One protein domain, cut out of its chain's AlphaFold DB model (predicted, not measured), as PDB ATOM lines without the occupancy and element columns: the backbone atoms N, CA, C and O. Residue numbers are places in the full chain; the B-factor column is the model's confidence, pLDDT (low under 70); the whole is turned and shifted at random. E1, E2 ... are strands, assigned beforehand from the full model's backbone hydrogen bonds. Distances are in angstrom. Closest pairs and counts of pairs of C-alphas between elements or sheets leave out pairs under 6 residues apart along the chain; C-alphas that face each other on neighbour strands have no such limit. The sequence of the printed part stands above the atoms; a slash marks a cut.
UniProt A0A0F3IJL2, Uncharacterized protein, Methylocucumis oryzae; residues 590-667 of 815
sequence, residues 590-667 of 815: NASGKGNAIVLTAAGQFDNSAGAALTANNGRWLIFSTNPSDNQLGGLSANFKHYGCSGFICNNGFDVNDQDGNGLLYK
ATOM      1  N   ASN A 590      89.025 107.223 121.945       97.81
ATOM      2  CA  ASN A 590      88.843 107.099 120.505       97.81
ATOM      3  C   ASN A 590      87.859 108.157 119.982       97.81
ATOM      4  O   ASN A 590      86.654 108.089 120.238       97.81
ATOM      5  N   ALA A 591      88.380 109.125 119.228       97.94
ATOM      6  CA  ALA A 591      87.638 110.240 118.655       97.94
ATOM      7  C   ALA A 591      87.509 110.155 117.126       97.94
ATOM      8  O   ALA A 591      88.425 109.756 116.401       97.94
ATOM      9  N   SER A 592      86.351 110.581 116.620       96.19
ATOM     10  CA  SER A 592      85.993 110.543 115.193       96.19
ATOM     11  C   SER A 592      86.003 111.912 114.493       96.19
ATOM     12  O   SER A 592      85.835 111.978 113.274       96.19
ATOM     13  N   GLY A 593      86.195 113.009 115.227       95.38
ATOM     14  CA  GLY A 593      86.161 114.379 114.709       95.38
ATOM     15  C   GLY A 593      87.367 114.776 113.854       95.38
ATOM     16  O   GLY A 593      88.433 114.172 113.921       95.38
ATOM     17  N   LYS A 594      87.189 115.841 113.058       94.81
ATOM     18  CA  LYS A 594      88.253 116.465 112.250       94.81
ATOM     19  C   LYS A 594      89.045 117.517 113.026       94.81
ATOM     20  O   LYS A 594      88.487 118.144 113.929       94.81
ATOM     21  N   GLY A 595      90.285 117.778 112.607       94.00
ATOM     22  CA  GLY A 595      91.176 118.768 113.229       94.00
ATOM     23  C   GLY A 595      91.561 118.349 114.649       94.00
ATOM     24  O   GLY A 595      91.781 117.166 114.890       94.00
ATOM     25  N   ASN A 596      91.584 119.291 115.594       95.00
ATOM     26  CA  ASN A 596      91.725 118.984 117.021       95.00
ATOM     27  C   ASN A 596      90.525 118.123 117.472       95.00
ATOM     28  O   ASN A 596      89.412 118.630 117.649       95.00
ATOM     29  N   ALA A 597      90.733 116.809 117.571       97.31
ATOM     30  CA  ALA A 597      89.701 115.826 117.891       97.31
ATOM     31  C   ALA A 597      89.711 115.466 119.382       97.31
ATOM     32  O   ALA A 597      88.653 115.270 119.977       97.31
ATOM     33  N   ILE A 598      90.901 115.429 119.978       98.50
ATOM     34  CA  ILE A 598      91.130 115.290 121.416       98.50
ATOM     35  C   ILE A 598      92.027 116.459 121.832       98.50
ATOM     36  O   ILE A 598      93.056 116.703 121.203       98.50
ATOM     37  N   VAL A 599      91.621 117.197 122.858       98.19
ATOM     38  CA  VAL A 599      92.352 118.337 123.415       98.19
ATOM     39  C   VAL A 599      92.416 118.143 124.921       98.19
ATOM     40  O   VAL A 599      91.378 118.159 125.579       98.19
ATOM     41  N   LEU A 600      93.613 117.917 125.453       98.31
ATOM     42  CA  LEU A 600      93.859 117.670 126.872       98.31
ATOM     43  C   LEU A 600      94.727 118.799 127.436       98.31
ATOM     44  O   LEU A 600      95.757 119.120 126.854       98.31
ATOM     45  N   THR A 601      94.323 119.391 128.555       97.00
ATOM     46  CA  THR A 601      95.020 120.515 129.198       97.00
ATOM     47  C   THR A 601      95.190 120.209 130.682       97.00
ATOM     48  O   THR A 601      94.213 120.249 131.428       97.00
ATOM     49  N   ALA A 602      96.408 119.891 131.115       96.25
ATOM     50  CA  ALA A 602      96.758 119.729 132.524       96.25
ATOM     51  C   ALA A 602      97.491 120.980 133.030       96.25
ATOM     52  O   ALA A 602      98.448 121.442 132.406       96.25
ATOM     53  N   ALA A 603      97.057 121.538 134.161       93.56
ATOM     54  CA  ALA A 603      97.785 122.604 134.851       93.56
ATOM     55  C   ALA A 603      98.880 122.067 135.798       93.56
ATOM     56  O   ALA A 603      99.685 122.856 136.298       93.56
ATOM     57  N   GLY A 604      98.916 120.749 136.014       92.44
ATOM     58  CA  GLY A 604      99.988 119.986 136.651       92.44
ATOM     59  C   GLY A 604     100.546 118.908 135.712       92.44
ATOM     60  O   GLY A 604     100.913 119.198 134.570       92.44
ATOM     61  N   GLN A 605     100.603 117.671 136.200       93.44
ATOM     62  CA  GLN A 605     101.127 116.490 135.509       93.44
ATOM     63  C   GLN A 605     100.126 115.882 134.515       93.44
ATOM     64  O   GLN A 605      98.914 115.891 134.743       93.44
ATOM     65  N   PHE A 606     100.634 115.283 133.434       97.19
ATOM     66  CA  PHE A 606      99.862 114.378 132.574       97.19
ATOM     67  C   PHE A 606     100.307 112.922 132.787       97.19
ATOM     68  O   PHE A 606     101.428 112.548 132.437       97.19
ATOM     69  N   ASP A 607      99.417 112.100 133.342       96.88
ATOM     70  CA  ASP A 607      99.647 110.695 133.686       96.88
ATOM     71  C   ASP A 607      98.904 109.737 132.736       96.88
ATOM     72  O   ASP A 607      97.678 109.607 132.760       96.88
ATOM     73  N   ASN A 608      99.668 109.012 131.923       97.44
ATOM     74  CA  ASN A 608      99.233 107.855 131.147       97.44
ATOM     75  C   ASN A 608     100.012 106.583 131.543       97.44
ATOM     76  O   ASN A 608     100.342 105.750 130.701       97.44
ATOM     77  N   SER A 609     100.307 106.401 132.832       95.06
ATOM     78  CA  SER A 609     100.883 105.170 133.401       95.06
ATOM     79  C   SER A 609     100.093 103.897 133.051       95.06
ATOM     80  O   SER A 609     100.664 102.809 132.999       95.06
ATOM     81  N   ALA A 610      98.797 104.031 132.749       94.50
ATOM     82  CA  ALA A 610      97.932 102.954 132.266       94.50
ATOM     83  C   ALA A 610      98.237 102.481 130.826       94.50
ATOM     84  O   ALA A 610      97.745 101.427 130.428       94.50
ATOM     85  N   GLY A 611      99.018 103.237 130.041       95.75
ATOM     86  CA  GLY A 611      99.345 102.902 128.650       95.75
ATOM     87  C   GLY A 611      98.176 103.052 127.669       95.75
ATOM     88  O   GLY A 611      98.120 102.339 126.670       95.75
ATOM     89  N   ALA A 612      97.226 103.946 127.957       97.44
ATOM     90  CA  ALA A 612      96.034 104.156 127.142       97.44
ATOM     91  C   ALA A 612      96.359 104.799 125.784       97.44
ATOM     92  O   ALA A 612      97.184 105.713 125.682       97.44
ATOM     93  N   ALA A 613      95.656 104.363 124.741       97.19
ATOM     94  CA  ALA A 613      95.772 104.900 123.394       97.19
ATOM     95  C   ALA A 613      94.885 106.141 123.187       97.19
ATOM     96  O   ALA A 613      93.687 106.131 123.482       97.19
ATOM     97  N   LEU A 614      95.452 107.192 122.583       98.12
ATOM     98  CA  LEU A 614      94.702 108.328 122.040       98.12
ATOM     99  C   LEU A 614      94.558 108.161 120.521       98.12
ATOM    100  O   LEU A 614      95.514 108.354 119.766       98.12
ATOM    101  N   THR A 615      93.356 107.815 120.064       97.19
ATOM    102  CA  THR A 615      93.039 107.585 118.645       97.19
ATOM    103  C   THR A 615      92.180 108.727 118.103       97.19
ATOM    104  O   THR A 615      91.113 109.015 118.636       97.19
ATOM    105  N   ALA A 616      92.616 109.374 117.019       96.00
ATOM    106  CA  ALA A 616      91.940 110.524 116.409       96.00
ATOM    107  C   ALA A 616      91.696 110.290 114.903       96.00
ATOM    108  O   ALA A 616      92.320 110.915 114.056       96.00
ATOM    109  N   ASN A 617      90.785 109.375 114.559       90.69
ATOM    110  CA  ASN A 617      90.667 108.755 113.221       90.69
ATOM    111  C   ASN A 617      90.576 109.716 112.017       90.69
ATOM    112  O   ASN A 617      90.906 109.319 110.905       90.69
ATOM    113  N   ASN A 618      90.087 110.946 112.211       93.56
ATOM    114  CA  ASN A 618      89.930 111.954 111.154       93.56
ATOM    115  C   ASN A 618      90.665 113.275 111.469       93.56
ATOM    116  O   ASN A 618      90.371 114.302 110.850       93.56
ATOM    117  N   GLY A 619      91.564 113.284 112.455       95.31
ATOM    118  CA  GLY A 619      92.170 114.494 113.006       95.31
ATOM    119  C   GLY A 619      93.416 114.196 113.838       95.31
ATOM    120  O   GLY A 619      94.185 113.300 113.508       95.31
ATOM    121  N   ARG A 620      93.611 114.959 114.916       96.81
ATOM    122  CA  ARG A 620      94.751 114.837 115.835       96.81
ATOM    123  C   ARG A 620      94.337 114.912 117.299       96.81
ATOM    124  O   ARG A 620      93.280 115.467 117.621       96.81
ATOM    125  N   TRP A 621      95.208 114.423 118.176       98.12
ATOM    126  CA  TRP A 621      95.218 114.794 119.587       98.12
ATOM    127  C   TRP A 621      96.272 115.871 119.876       98.12
ATOM    128  O   TRP A 621      97.339 115.899 119.263       98.12
ATOM    129  N   LEU A 622      95.957 116.763 120.813       98.06
ATOM    130  CA  LEU A 622      96.881 117.737 121.391       98.06
ATOM    131  C   LEU A 622      96.837 117.614 122.916       98.06
ATOM    132  O   LEU A 622      95.749 117.555 123.491       98.06
ATOM    133  N   ILE A 623      98.004 117.605 123.557       98.31
ATOM    134  CA  ILE A 623      98.143 117.603 125.018       98.31
ATOM    135  C   ILE A 623      98.970 118.822 125.420       98.31
ATOM    136  O   ILE A 623     100.073 119.008 124.913       98.31
ATOM    137  N   PHE A 624      98.452 119.628 126.341       97.38
ATOM    138  CA  PHE A 624      99.195 120.657 127.055       97.38
ATOM    139  C   PHE A 624      99.455 120.206 128.498       97.38
ATOM    140  O   PHE A 624      98.525 119.759 129.174       97.38
ATOM    141  N   SER A 625     100.689 120.360 128.982       95.88
ATOM    142  CA  SER A 625     101.033 120.237 130.406       95.88
ATOM    143  C   SER A 625     102.074 121.281 130.829       95.88
ATOM    144  O   SER A 625     102.510 122.122 130.035       95.88
ATOM    145  N   THR A 626     102.486 121.278 132.097       94.75
ATOM    146  CA  THR A 626     103.482 122.240 132.590       94.75
ATOM    147  C   THR A 626     104.892 121.968 132.071       94.75
ATOM    148  O   THR A 626     105.552 122.892 131.591       94.75
ATOM    149  N   ASN A 627     105.363 120.727 132.173       93.19
ATOM    150  CA  ASN A 627     106.772 120.363 132.045       93.19
ATOM    151  C   ASN A 627     106.894 118.874 131.651       93.19
ATOM    152  O   ASN A 627     106.226 118.044 132.269       93.19
ATOM    153  N   PRO A 628     107.720 118.495 130.655       94.88
ATOM    154  CA  PRO A 628     107.854 117.097 130.240       94.88
ATOM    155  C   PRO A 628     108.386 116.158 131.329       94.88
ATOM    156  O   PRO A 628     107.961 115.006 131.356       94.88
ATOM    157  N   SER A 629     109.263 116.610 132.244       91.56
ATOM    158  CA  SER A 629     109.812 115.724 133.294       91.56
ATOM    159  C   SER A 629     108.762 115.201 134.268       91.56
ATOM    160  O   SER A 629     109.009 114.231 134.983       91.56
ATOM    161  N   ASP A 630     107.603 115.855 134.291       89.31
ATOM    162  CA  ASP A 630     106.543 115.642 135.263       89.31
ATOM    163  C   ASP A 630     105.389 114.821 134.645       89.31
ATOM    164  O   ASP A 630     104.361 114.616 135.282       89.31
ATOM    165  N   ASN A 631     105.552 114.337 133.406       94.94
ATOM    166  CA  ASN A 631     104.563 113.547 132.671       94.94
ATOM    167  C   ASN A 631     104.944 112.057 132.585       94.94
ATOM    168  O   ASN A 631     106.114 111.686 132.549       94.94
ATOM    169  N   GLN A 632     103.941 111.199 132.389       95.56
ATOM    170  CA  GLN A 632     104.120 109.814 131.946       95.56
ATOM    171  C   GLN A 632     103.325 109.590 130.657       95.56
ATOM    172  O   GLN A 632     102.104 109.522 130.688       95.56
ATOM    173  N   LEU A 633     103.990 109.477 129.502       95.06
ATOM    174  CA  LEU A 633     103.296 109.416 128.201       95.06
ATOM    175  C   LEU A 633     102.684 108.044 127.858       95.06
ATOM    176  O   LEU A 633     101.875 107.955 126.935       95.06
ATOM    177  N   GLY A 634     103.044 106.967 128.564       92.81
ATOM    178  CA  GLY A 634     102.435 105.639 128.372       92.81
ATOM    179  C   GLY A 634     102.681 104.984 127.006       92.81
ATOM    180  O   GLY A 634     101.954 104.073 126.628       92.81
ATOM    181  N   GLY A 635     103.668 105.457 126.238       90.75
ATOM    182  CA  GLY A 635     103.904 105.025 124.855       90.75
ATOM    183  C   GLY A 635     103.179 105.856 123.787       90.75
ATOM    184  O   GLY A 635     103.308 105.551 122.601       90.75
ATOM    185  N   LEU A 636     102.465 106.925 124.164       96.56
ATOM    186  CA  LEU A 636     101.980 107.922 123.204       96.56
ATOM    187  C   LEU A 636     103.162 108.588 122.490       96.56
ATOM    188  O   LEU A 636     104.091 109.079 123.129       96.56
ATOM    189  N   SER A 637     103.096 108.631 121.159       93.44
ATOM    190  CA  SER A 637     104.100 109.259 120.298       93.44
ATOM    191  C   SER A 637     103.474 110.418 119.526       93.44
ATOM    192  O   SER A 637     102.451 110.247 118.857       93.44
ATOM    193  N   ALA A 638     104.071 111.602 119.651       95.94
ATOM    194  CA  ALA A 638     103.631 112.821 118.984       95.94
ATOM    195  C   ALA A 638     104.424 113.069 117.694       95.94
ATOM    196  O   ALA A 638     105.569 112.644 117.554       95.94
ATOM    197  N   ASN A 639     103.820 113.796 116.757       96.31
ATOM    198  CA  ASN A 639     104.485 114.261 115.541       96.31
ATOM    199  C   ASN A 639     105.329 115.519 115.797       96.31
ATOM    200  O   ASN A 639     106.323 115.728 115.104       96.31
ATOM    201  N   PHE A 640     104.967 116.324 116.801       95.12
ATOM    202  CA  PHE A 640     105.746 117.472 117.262       95.12
ATOM    203  C   PHE A 640     105.636 117.675 118.782       95.12
ATOM    204  O   PHE A 640     104.673 117.237 119.419       95.12
ATOM    205  N   LYS A 641     106.607 118.395 119.353       95.31
ATOM    206  CA  LYS A 641     106.514 118.995 120.690       95.31
ATOM    207  C   LYS A 641     106.944 120.465 120.654       95.31
ATOM    208  O   LYS A 641     107.653 120.841 119.723       95.31
ATOM    209  N   HIS A 642     106.525 121.287 121.620       96.44
ATOM    210  CA  HIS A 642     106.967 122.690 121.726       96.44
ATOM    211  C   HIS A 642     106.937 123.237 123.161       96.44
ATOM    212  O   HIS A 642     106.080 122.852 123.961       96.44
ATOM    213  N   TYR A 643     107.853 124.156 123.464       96.06
ATOM    214  CA  TYR A 643     108.046 124.804 124.763       96.06
ATOM    215  C   TYR A 643     107.611 126.289 124.752       96.06
ATOM    216  O   TYR A 643     107.534 126.934 123.702       96.06
ATOM    217  N   GLY A 644     107.346 126.857 125.935       94.38
ATOM    218  CA  GLY A 644     106.957 128.265 126.101       94.38
ATOM    219  C   GLY A 644     105.503 128.591 125.727       94.38
ATOM    220  O   GLY A 644     105.208 129.693 125.247       94.38
ATOM    221  N   CYS A 645     104.585 127.640 125.925       94.69
ATOM    222  CA  CYS A 645     103.168 127.771 125.589       94.69
ATOM    223  C   CYS A 645     102.271 128.077 126.804       94.69
ATOM    224  O   CYS A 645     102.565 127.733 127.946       94.69
ATOM    225  N   SER A 646     101.119 128.698 126.560       91.25
ATOM    226  CA  SER A 646     100.055 128.932 127.538       91.25
ATOM    227  C   SER A 646      98.763 128.319 127.003       91.25
ATOM    228  O   SER A 646      97.988 128.980 126.309       91.25
ATOM    229  N   GLY A 647      98.560 127.027 127.268       87.88
ATOM    230  CA  GLY A 647      97.605 126.217 126.515       87.88
ATOM    231  C   GLY A 647      98.090 126.036 125.073       87.88
ATOM    232  O   GLY A 647      99.259 125.749 124.833       87.88
ATOM    233  N   PHE A 648      97.202 126.258 124.105       88.44
ATOM    234  CA  PHE A 648      97.470 126.068 122.670       88.44
ATOM    235  C   PHE A 648      97.934 127.352 121.954       88.44
ATOM    236  O   PHE A 648      97.733 127.500 120.752       88.44
ATOM    237  N   ILE A 649      98.532 128.287 122.700       89.38
ATOM    238  CA  ILE A 649      99.118 129.545 122.211       89.38
ATOM    239  C   ILE A 649     100.566 129.599 122.701       89.38
ATOM    240  O   ILE A 649     100.798 129.445 123.900       89.38
ATOM    241  N   CYS A 650     101.535 129.825 121.813       91.56
ATOM    242  CA  CYS A 650     102.961 129.818 122.155       91.56
ATOM    243  C   CYS A 650     103.602 131.172 121.820       91.56
ATOM    244  O   CYS A 650     103.516 131.667 120.697       91.56
ATOM    245  N   ASN A 651     104.222 131.812 122.817       77.88
ATOM    246  CA  ASN A 651     104.558 133.246 122.754       77.88
ATOM    247  C   ASN A 651     105.821 133.569 121.930       77.88
ATOM    248  O   ASN A 651     106.176 134.732 121.764       77.88
ATOM    249  N   ASN A 652     106.489 132.543 121.404       80.62
ATOM    250  CA  ASN A 652     107.730 132.603 120.627       80.62
ATOM    251  C   ASN A 652     107.500 132.572 119.098       80.62
ATOM    252  O   ASN A 652     108.422 132.289 118.339       80.62
ATOM    253  N   GLY A 653     106.279 132.875 118.636       82.12
ATOM    254  CA  GLY A 653     105.929 132.950 117.209       82.12
ATOM    255  C   GLY A 653     105.557 131.611 116.559       82.12
ATOM    256  O   GLY A 653     105.384 131.552 115.346       82.12
ATOM    257  N   PHE A 654     105.425 130.547 117.352       91.12
ATOM    258  CA  PHE A 654     104.997 129.224 116.904       91.12
ATOM    259  C   PHE A 654     103.465 129.114 116.883       91.12
ATOM    260  O   PHE A 654     102.824 129.230 117.930       91.12
ATOM    261  N   ASP A 655     102.881 128.845 115.711       92.25
ATOM    262  CA  ASP A 655     101.459 128.513 115.594       92.25
ATOM    263  C   ASP A 655     101.245 126.986 115.625       92.25
ATOM    264  O   ASP A 655     101.788 126.225 114.818       92.25
ATOM    265  N   VAL A 656     100.410 126.545 116.569       93.06
ATOM    266  CA  VAL A 656      99.968 125.154 116.756       93.06
ATOM    267  C   VAL A 656      99.064 124.692 115.601       93.06
ATOM    268  O   VAL A 656      98.934 123.493 115.342       93.06
ATOM    269  N   ASN A 657      98.411 125.616 114.897       90.44
ATOM    270  CA  ASN A 657      97.522 125.326 113.772       90.44
ATOM    271  C   ASN A 657      98.289 124.975 112.487       90.44
ATOM    272  O   ASN A 657      97.784 124.166 111.712       90.44
ATOM    273  N   ASP A 658      99.505 125.503 112.317       91.00
ATOM    274  CA  ASP A 658     100.372 125.252 111.153       91.00
ATOM    275  C   ASP A 658     101.134 123.913 111.229       91.00
ATOM    276  O   ASP A 658     101.751 123.490 110.252       91.00
ATOM    277  N   GLN A 659     101.105 123.231 112.379       92.88
ATOM    278  CA  GLN A 659     101.746 121.923 112.551       92.88
ATOM    279  C   GLN A 659     100.830 120.782 112.100       92.88
ATOM    280  O   GLN A 659      99.630 120.805 112.381       92.88
ATOM    281  N   ASP A 660     101.400 119.727 111.517       91.12
ATOM    282  CA  ASP A 660     100.681 118.497 111.166       91.12
ATOM    283  C   ASP A 660     100.778 117.412 112.255       91.12
ATOM    284  O   ASP A 660     101.775 117.277 112.964       91.12
ATOM    285  N   GLY A 661      99.735 116.583 112.350       95.19
ATOM    286  CA  GLY A 661      99.696 115.431 113.258       95.19
ATOM    287  C   GLY A 661      99.512 115.781 114.742       95.19
ATOM    288  O   GLY A 661      99.015 116.849 115.094       95.19
ATOM    289  N   ASN A 662      99.844 114.828 115.613       97.69
ATOM    290  CA  ASN A 662      99.643 114.893 117.063       97.69
ATOM    291  C   ASN A 662     100.715 115.742 117.763       97.69
ATOM    292  O   ASN A 662     101.876 115.710 117.357       97.69
ATOM    293  N   GLY A 663     100.350 116.446 118.838       96.44
ATOM    294  CA  GLY A 663     101.224 117.443 119.473       96.44
ATOM    295  C   GLY A 663     101.286 117.387 120.999       96.44
ATOM    296  O   GLY A 663     100.264 117.202 121.665       96.44
ATOM    297  N   LEU A 664     102.486 117.618 121.538       96.88
ATOM    298  CA  LEU A 664     102.750 117.887 122.958       96.88
ATOM    299  C   LEU A 664     103.147 119.361 123.132       96.88
ATOM    300  O   LEU A 664     104.019 119.853 122.422       96.88
ATOM    301  N   LEU A 665     102.531 120.077 124.064       96.81
ATOM    302  CA  LEU A 665     102.828 121.482 124.345       96.81
ATOM    303  C   LEU A 665     103.128 121.673 125.826       96.81
ATOM    304  O   LEU A 665     102.444 121.114 126.683       96.81
ATOM    305  N   TYR A 666     104.124 122.500 126.122       96.19
ATOM    306  CA  TYR A 666     104.634 122.664 127.475       96.19
ATOM    307  C   TYR A 666     104.684 124.126 127.909       96.19
ATOM    308  O   TYR A 666     105.033 125.016 127.130       96.19
ATOM    309  N   LYS A 667     104.370 124.364 129.185       95.12
ATOM    310  CA  LYS A 667     104.444 125.691 129.811       95.12
ATOM    311  C   LYS A 667     105.872 126.150 130.098       95.12
ATOM    312  O   LYS A 667     106.138 127.349 130.065       95.12
TER     313      LYS A 667
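This is residues 590 to 667 of the 815 residues of an uncharacterized protein of Methylocucumis oryzae (UniProt A0A0F3IJL2). What is the main picture? A twisted sheet of four strands stands between long loops: residues 603 to 613 and 626 to 639 loop over one face, and residues 643 to 662 over the other. Two long strands, E1 and E2, lie side by side at one edge, and the short E4 and E3 continue the sheet. What are the figures? The printed part has 78 residues with no named helix and, along the chain, E1, E2, E3 and E4; it is all strand by class, though under half of the residues, 32, are in named elements. The sheet's order is E1, E2, E4, E3, all parallel; the whole is compact, with a radius of gyration of the C-alphas of 11.9 A and spans of 31 by 27 by 17 A.

Where are the long strands? E1, residues 590 to 602, begins at C-alpha 590 (88.843, 107.099, 120.505), spans 19.1 A and bends by 126 degrees at residue 593. E2, residues 614 to 625, spans 15.9 A and bends by 148 degrees at residue 617. Where are the short ones? E3 is residues 640 to 642, and E4 is residues 663 to 666, ending at C-alpha 666 (104.634, 122.664, 127.475).

How do E1 and E2 pair? They are parallel at 10 degrees, with N 600 and O 622 2.9 A apart, within hydrogen-bond range. What follows across the sheet? E2 and E4 are parallel at 9 degrees, with N 665 and O 623 at 2.8 A. E4 and the edge strand E3 are parallel at 15 degrees, with N 666 and O 642 at 2.9 A; E1 and E3 are apart.

How large is it? The two C-alphas farthest apart, those of Ala 610 and Gly 653, are 34.5 A apart. Are there cuts, long links or weak places? The printed part has no cut, and the links E1 to E2, E2 to E3 and E3 to E4 are long, with 11, 14 and 20 residues. No printed residue is under 70 in pLDDT, and the mean of the printed part is 94.3.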